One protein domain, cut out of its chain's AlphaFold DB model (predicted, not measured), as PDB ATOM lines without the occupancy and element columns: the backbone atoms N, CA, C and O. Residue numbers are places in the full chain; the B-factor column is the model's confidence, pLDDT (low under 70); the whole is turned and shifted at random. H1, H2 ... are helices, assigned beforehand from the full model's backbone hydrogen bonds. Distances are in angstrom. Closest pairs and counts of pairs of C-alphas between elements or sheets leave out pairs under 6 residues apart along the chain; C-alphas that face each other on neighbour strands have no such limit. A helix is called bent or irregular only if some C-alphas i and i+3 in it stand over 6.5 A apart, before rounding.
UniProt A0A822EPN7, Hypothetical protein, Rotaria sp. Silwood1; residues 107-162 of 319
ATOM      1  N   ILE A 107      30.094 125.647  82.264       86.69
ATOM      2  CA  ILE A 107      29.709 124.332  82.802       86.69
ATOM      3  C   ILE A 107      30.734 123.256  82.412       86.69
ATOM      4  O   ILE A 107      31.204 122.502  83.263       86.69
ATOM      5  N   HIS A 108      31.118 123.202  81.136       86.25
ATOM      6  CA  HIS A 108      32.107 122.234  80.659       86.25
ATOM      7  C   HIS A 108      33.523 122.574  81.131       86.25
ATOM      8  O   HIS A 108      34.354 121.681  81.289       86.25
ATOM      9  N   ARG A 109      33.802 123.857  81.385       88.06
ATOM     10  CA  ARG A 109      35.067 124.293  81.977       88.06
ATOM     11  C   ARG A 109      35.208 123.797  83.414       88.06
ATOM     12  O   ARG A 109      36.262 123.269  83.754       88.06
ATOM     13  N   THR A 110      34.167 123.924  84.234       92.44
ATOM     14  CA  THR A 110      34.165 123.406  85.609       92.44
ATOM     15  C   THR A 110      34.322 121.888  85.632       92.44
ATOM     16  O   THR A 110      35.188 121.382  86.336       92.44
ATOM     17  N   GLU A 111      33.582 121.165  84.787       93.88
ATOM     18  CA  GLU A 111      33.691 119.700  84.678       93.88
ATOM     19  C   GLU A 111      35.117 119.241  84.310       93.88
ATOM     20  O   GLU A 111      35.629 118.253  84.849       93.88
ATOM     21  N   LEU A 112      35.790 119.979  83.420       92.81
ATOM     22  CA  LEU A 112      37.185 119.728  83.063       92.81
ATOM     23  C   LEU A 112      38.134 119.985  84.242       92.81
ATOM     24  O   LEU A 112      39.013 119.161  84.497       92.81
ATOM     25  N   ILE A 113      37.956 121.099  84.959       95.00
ATOM     26  CA  ILE A 113      38.767 121.448  86.135       95.00
ATOM     27  C   ILE A 113      38.650 120.355  87.201       95.00
ATOM     28  O   ILE A 113      39.674 119.864  87.676       95.00
ATOM     29  N   ASP A 114      37.431 119.921  87.521       96.31
ATOM     30  CA  ASP A 114      37.186 118.887  88.530       96.31
ATOM     31  C   ASP A 114      37.810 117.545  88.123       96.31
ATOM     32  O   ASP A 114      38.447 116.865  88.932       96.31
ATOM     33  N   SER A 115      37.698 117.183  86.842       95.69
ATOM     34  CA  SER A 115      38.296 115.959  86.299       95.69
ATOM     35  C   SER A 115      39.825 115.969  86.397       95.69
ATOM     36  O   SER A 115      40.430 114.966  86.781       95.69
ATOM     37  N   ILE A 116      40.455 117.103  86.077       95.88
ATOM     38  CA  ILE A 116      41.906 117.289  86.179       95.88
ATOM     39  C   ILE A 116      42.351 117.257  87.642       95.88
ATOM     40  O   ILE A 116      43.295 116.540  87.973       95.88
ATOM     41  N   ALA A 117      41.659 117.979  88.527       95.25
ATOM     42  CA  ALA A 117      41.967 117.998  89.954       95.25
ATOM     43  C   ALA A 117      41.909 116.583  90.551       95.25
ATOM     44  O   ALA A 117      42.832 116.162  91.252       95.25
ATOM     45  N   ASN A 118      40.876 115.814  90.200       97.19
ATOM     46  CA  ASN A 118      40.735 114.430  90.630       97.19
ATOM     47  C   ASN A 118      41.836 113.523  90.051       97.19
ATOM     48  O   ASN A 118      42.414 112.709  90.769       97.19
ATOM     49  N   TRP A 119      42.180 113.681  88.770       95.25
ATOM     50  CA  TRP A 119      43.286 112.945  88.151       95.25
ATOM     51  C   TRP A 119      44.622 113.209  88.859       95.25
ATOM     52  O   TRP A 119      45.359 112.253  89.136       95.25
ATOM     53  N   CYS A 120      44.909 114.472  89.186       93.88
ATOM     54  CA  CYS A 120      46.102 114.867  89.928       93.88
ATOM     55  C   CYS A 120      46.113 114.284  91.343       93.88
ATOM     56  O   CYS A 120      47.135 113.734  91.747       93.88
ATOM     57  N   ALA A 121      44.988 114.344  92.062       93.06
ATOM     58  CA  ALA A 121      44.870 113.815  93.419       93.06
ATOM     59  C   ALA A 121      45.031 112.286  93.470       93.06
ATOM     60  O   ALA A 121      45.814 111.778  94.266       93.06
ATOM     61  N   ILE A 122      44.349 111.549  92.588       92.75
ATOM     62  CA  ILE A 122      44.393 110.078  92.563       92.75
ATOM     63  C   ILE A 122      45.787 109.567  92.182       92.75
ATOM     64  O   ILE A 122      46.274 108.597  92.757       92.75
ATOM     65  N   ASN A 123      46.434 110.202  91.201       94.00
ATOM     66  CA  ASN A 123      47.714 109.731  90.663       94.00
ATOM     67  C   ASN A 123      48.926 110.469  91.243       94.00
ATOM     68  O   ASN A 123      50.031 110.303  90.721       94.00
ATOM     69  N   MET A 124      48.720 111.300  92.271       94.44
ATOM     70  CA  MET A 124      49.748 112.126  92.911       94.44
ATOM     71  C   MET A 124      50.595 112.908  91.892       94.44
ATOM     72  O   MET A 124      51.825 112.953  91.977       94.44
ATOM     73  N   ARG A 125      49.944 113.480  90.871       92.44
ATOM     74  CA  ARG A 125      50.629 114.258  89.827       92.44
ATOM     75  C   ARG A 125      50.868 115.687  90.310       92.44
ATOM     76  O   ARG A 125      49.993 116.253  90.966       92.44
ATOM     77  N   PRO A 126      52.011 116.297  89.962       94.06
ATOM     78  CA  PRO A 126      52.227 117.700  90.267       94.06
ATOM     79  C   PRO A 126      51.272 118.570  89.445       94.06
ATOM     80  O   PRO A 126      51.013 118.269  88.286       94.06
ATOM     81  N   PHE A 127      50.780 119.672  90.012       92.50
ATOM     82  CA  PHE A 127      49.775 120.505  89.340       92.50
ATOM     83  C   PHE A 127      50.259 121.115  88.021       92.50
ATOM     84  O   PHE A 127      49.463 121.275  87.105       92.50
ATOM     85  N   HIS A 128      51.561 121.388  87.889       94.00
ATOM     86  CA  HIS A 128      52.126 121.956  86.662       94.00
ATOM     87  C   HIS A 128      52.030 121.018  85.448       94.00
ATOM     88  O   HIS A 128      52.176 121.485  84.326       94.00
ATOM     89  N   CYS A 129      51.737 119.720  85.626       92.56
ATOM     90  CA  CYS A 129      51.655 118.791  84.496       92.56
ATOM     91  C   CYS A 129      50.545 119.140  83.489       92.56
ATOM     92  O   CYS A 129      50.576 118.685  82.349       92.56
ATOM     93  N   VAL A 130      49.560 119.946  83.897       93.81
ATOM     94  CA  VAL A 130      48.462 120.409  83.032       93.81
ATOM     95  C   VAL A 130      48.917 121.494  82.054       93.81
ATOM     96  O   VAL A 130      48.288 121.688  81.017       93.81
ATOM     97  N   GLU A 131      50.013 122.179  82.380       93.19
ATOM     98  CA  GLU A 131      50.643 123.223  81.568       93.19
ATOM     99  C   GLU A 131      51.769 122.657  80.689       93.19
ATOM    100  O   GLU A 131      52.291 123.359  79.820       93.19
ATOM    101  N   ASP A 132      52.133 121.380  80.874       95.12
ATOM    102  CA  ASP A 132      53.198 120.747  80.106       95.12
ATOM    103  C   ASP A 132      52.857 120.771  78.606       95.12
ATOM    104  O   ASP A 132      51.814 120.244  78.194       95.12
ATOM    105  N   PRO A 133      53.763 121.267  77.737       94.81
ATOM    106  CA  PRO A 133      53.522 121.306  76.296       94.81
ATOM    107  C   PRO A 133      53.161 119.933  75.714       94.81
ATOM    108  O   PRO A 133      52.313 119.824  74.831       94.81
ATOM    109  N   GLY A 134      53.764 118.863  76.245       94.00
ATOM    110  CA  GLY A 134      53.445 117.492  75.853       94.00
ATOM    111  C   GLY A 134      52.009 117.088  76.198       94.00
ATOM    112  O   GLY A 134      51.345 116.451  75.381       94.00
ATOM    113  N   PHE A 135      51.504 117.487  77.369       94.44
ATOM    114  CA  PHE A 135      50.130 117.203  77.783       94.44
ATOM    115  C   PHE A 135      49.108 117.964  76.927       94.44
ATOM    116  O   PHE A 135      48.103 117.384  76.503       94.44
ATOM    117  N   ILE A 136      49.400 119.223  76.584       94.00
ATOM    118  CA  ILE A 136      48.579 120.033  75.671       94.00
ATOM    119  C   ILE A 136      48.501 119.375  74.285       94.00
ATOM    120  O   ILE A 136      47.408 119.199  73.744       94.00
ATOM    121  N   ILE A 137      49.639 118.938  73.733       95.94
ATOM    122  CA  ILE A 137      49.691 118.253  72.429       95.94
ATOM    123  C   ILE A 137      48.864 116.963  72.452       95.94
ATOM    124  O   ILE A 137      48.084 116.713  71.534       95.94
ATOM    125  N   ILE A 138      48.996 116.148  73.502       94.56
ATOM    126  CA  ILE A 138      48.209 114.915  73.649       94.56
ATOM    127  C   ILE A 138      46.712 115.236  73.709       94.56
ATOM    128  O   ILE A 138      45.915 114.576  73.041       94.56
ATOM    129  N   SER A 139      46.328 116.264  74.467       93.06
ATOM    130  CA  SER A 139      44.935 116.699  74.586       93.06
ATOM    131  C   SER A 139      44.359 117.121  73.232       93.06
ATOM    132  O   SER A 139      43.256 116.699  72.880       93.06
ATOM    133  N   GLN A 140      45.129 117.857  72.424       92.56
ATOM    134  CA  GLN A 140      44.728 118.215  71.063       92.56
ATOM    135  C   GLN A 140      44.545 116.979  70.172       92.56
ATOM    136  O   GLN A 140      43.548 116.883  69.461       92.56
ATOM    137  N   VAL A 141      45.442 115.989  70.250       93.75
ATOM    138  CA  VAL A 141      45.301 114.732  69.492       93.75
ATOM    139  C   VAL A 141      44.002 114.006  69.857       93.75
ATOM    140  O   VAL A 141      43.313 113.497  68.974       93.75
ATOM    141  N   LEU A 142      43.627 113.976  71.138       91.00
ATOM    142  CA  LEU A 142      42.363 113.373  71.575       91.00
ATOM    143  C   LEU A 142      41.142 114.133  71.030       91.00
ATOM    144  O   LEU A 142      40.171 113.502  70.596       91.00
ATOM    145  N   LEU A 143      41.196 115.468  71.003       90.12
ATOM    146  CA  LEU A 143      40.157 116.300  70.389       90.12
ATOM    147  C   LEU A 143      40.057 116.057  68.879       90.12
ATOM    148  O   LEU A 143      38.949 115.897  68.368       90.12
ATOM    149  N   ASP A 144      41.185 115.942  68.181       89.25
ATOM    150  CA  ASP A 144      41.233 115.666  66.744       89.25
ATOM    151  C   ASP A 144      40.670 114.280  66.409       89.25
ATOM    152  O   ASP A 144      39.937 114.125  65.431       89.25
ATOM    153  N   ILE A 145      40.965 113.263  67.229       87.06
ATOM    154  CA  ILE A 145      40.360 111.930  67.099       87.06
ATOM    155  C   ILE A 145      38.837 112.051  67.216       87.06
ATOM    156  O   ILE A 145      38.111 111.551  66.353       87.06
ATOM    157  N   ARG A 146      38.333 112.763  68.230       85.06
ATOM    158  CA  ARG A 146      36.890 112.995  68.382       85.06
ATOM    159  C   ARG A 146      36.303 113.762  67.195       85.06
ATOM    160  O   ARG A 146      35.214 113.420  66.746       85.06
ATOM    161  N   ALA A 147      36.998 114.769  66.675       82.94
ATOM    162  CA  ALA A 147      36.542 115.543  65.525       82.94
ATOM    163  C   ALA A 147      36.443 114.682  64.254       82.94
ATOM    164  O   ALA A 147      35.483 114.810  63.501       82.94
ATOM    165  N   ARG A 148      37.398 113.766  64.033       83.88
ATOM    166  CA  ARG A 148      37.425 112.878  62.856       83.88
ATOM    167  C   ARG A 148      36.393 111.758  62.913       83.88
ATOM    168  O   ARG A 148      35.807 111.422  61.889       83.88
ATOM    169  N   TYR A 149      36.199 111.154  64.082       81.44
ATOM    170  CA  TYR A 149      35.350 109.967  64.240       81.44
ATOM    171  C   TYR A 149      33.975 110.273  64.855       81.44
ATOM    172  O   TYR A 149      33.156 109.368  65.021       81.44
ATOM    173  N   GLY A 150      33.704 111.540  65.176       80.94
ATOM    174  CA  GLY A 150      32.467 111.982  65.806       80.94
ATOM    175  C   GLY A 150      32.305 111.464  67.236       80.94
ATOM    176  O   GLY A 150      33.257 111.075  67.921       80.94
ATOM    177  N   ARG A 151      31.059 111.463  67.726       75.88
ATOM    178  CA  ARG A 151      30.741 110.874  69.030       75.88
ATOM    179  C   ARG A 151      30.852 109.356  68.924       75.88
ATOM    180  O   ARG A 151      29.993 108.701  68.338       75.88
ATOM    181  N   LEU A 152      31.907 108.805  69.517       73.75
ATOM    182  CA  LEU A 152      32.110 107.364  69.555       73.75
ATOM    183  C   LEU A 152      30.925 106.686  70.274       73.75
ATOM    184  O   LEU A 152      30.459 107.201  71.297       73.75
ATOM    185  N   PRO A 153      30.401 105.564  69.744       69.69
ATOM    186  CA  PRO A 153      29.235 104.903  70.312       69.69
ATOM    187  C   PRO A 153      29.500 104.487  71.761       69.69
ATOM    188  O   PRO A 153      30.409 103.702  72.047       69.69
ATOM    189  N   VAL A 154      28.678 105.024  72.668       62.88
ATOM    190  CA  VAL A 154      28.745 104.764  74.112       62.88
ATOM    191  C   VAL A 154      28.671 103.253  74.350       62.88
ATOM    192  O   VAL A 154      27.774 102.582  73.843       62.88
ATOM    193  N   GLY A 155      29.655 102.709  75.069       65.00
ATOM    194  CA  GLY A 155      29.760 101.277  75.377       65.00
ATOM    195  C   GLY A 155      30.437 100.406  74.307       65.00
ATOM    196  O   GLY A 155      30.731  99.250  74.591       65.00
ATOM    197  N   LYS A 156      30.730 100.930  73.107       67.69
ATOM    198  CA  LYS A 156      31.456 100.186  72.054       67.69
ATOM    199  C   LYS A 156      32.921 100.591  71.915       67.69
ATOM    200  O   LYS A 156      33.732  99.773  71.492       67.69
ATOM    201  N   VAL A 157      33.268 101.825  72.280       70.69
ATOM    202  CA  VAL A 157      34.661 102.282  72.335       70.69
ATOM    203  C   VAL A 157      34.967 102.736  73.753       70.69
ATOM    204  O   VAL A 157      34.342 103.663  74.264       70.69
ATOM    205  N   ARG A 158      35.899 102.035  74.397       74.56
ATOM    206  CA  ARG A 158      36.400 102.360  75.734       74.56
ATOM    207  C   ARG A 158      37.605 103.286  75.596       74.56
ATOM    208  O   ARG A 158      38.380 103.122  74.654       74.56
ATOM    209  N   ALA A 159      37.775 104.235  76.517       73.25
ATOM    210  CA  ALA A 159      38.927 105.141  76.501       73.25
ATOM    211  C   ALA A 159      40.251 104.356  76.569       73.25
ATOM    212  O   ALA A 159      41.213 104.692  75.880       73.25
ATOM    213  N   GLU A 160      40.245 103.237  77.298       78.75
ATOM    214  CA  GLU A 160      41.354 102.278  77.381       78.75
ATOM    215  C   GLU A 160      41.791 101.699  76.023       78.75
ATOM    216  O   GLU A 160      42.931 101.272  75.886       78.75
ATOM    217  N   ASN A 161      40.912 101.687  75.013       80.50
ATOM    218  CA  ASN A 161      41.246 101.195  73.674       80.50
ATOM    219  C   ASN A 161      41.848 102.286  72.775       80.50
ATOM    220  O   ASN A 161      42.384 101.975  71.714       80.50
ATOM    221  N   ILE A 162      41.719 103.558  73.164       86.19
ATOM    222  CA  ILE A 162      42.290 104.702  72.441       86.19
ATOM    223  C   ILE A 162      43.709 104.967  72.946       86.19
ATOM    224  O   ILE A 162      44.612 105.251  72.159       86.19
TER     225      ILE A 162
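What this domain is: This is residues 107 to 162 of the 319 residues of the protein "Hypothetical protein" of Rotaria sp. Silwood1 (UniProt A0A822EPN7). Two longer helices, H1 and H3, stand apart as sides of a loose, open frame; short H2 joins them at one corner, and the tail, residues 150 to 162, leaves the far end of H3 and folds back. The printed part has 56 residues, is all helix in the order H1, H2, H3, and is loose, with a radius of gyration of the C-alphas of 13.0 A and spans of 32 by 25 by 22 A.

Where its parts are: Find C-alpha 107 at (29.709, 124.332, 82.802); from there H1, residues 107 to 122, runs 22.7 A. Next comes H2, residues 127 to 130, 6.4 A long, neither bent nor irregular, but only just. H3, residues 133 to 149, runs 24.6 A to C-alpha 149 at (35.350, 109.967, 64.240).

How they stand to each other: H1 and H2 are close but not clearly touching; their closest C-alphas, Cys 120 and Phe 127, are 6.8 A apart. H2 and H3 are likewise close but not clearly touching, at 7.1 A between their closest C-alphas, Cys 129 and Phe 135. H1 and H3 are apart. In H1 and H3 every O i to N i+4 pair is within hydrogen-bond range; H2 is too short for one, but its one O i to N i+3 pair is within range.

The domain as a whole: The C-alphas farthest apart, His 128 and Lys 156, are 33.4 A from each other. The printed part has no cut, and both links are tight. Residues 153 to 156 are under pLDDT 70.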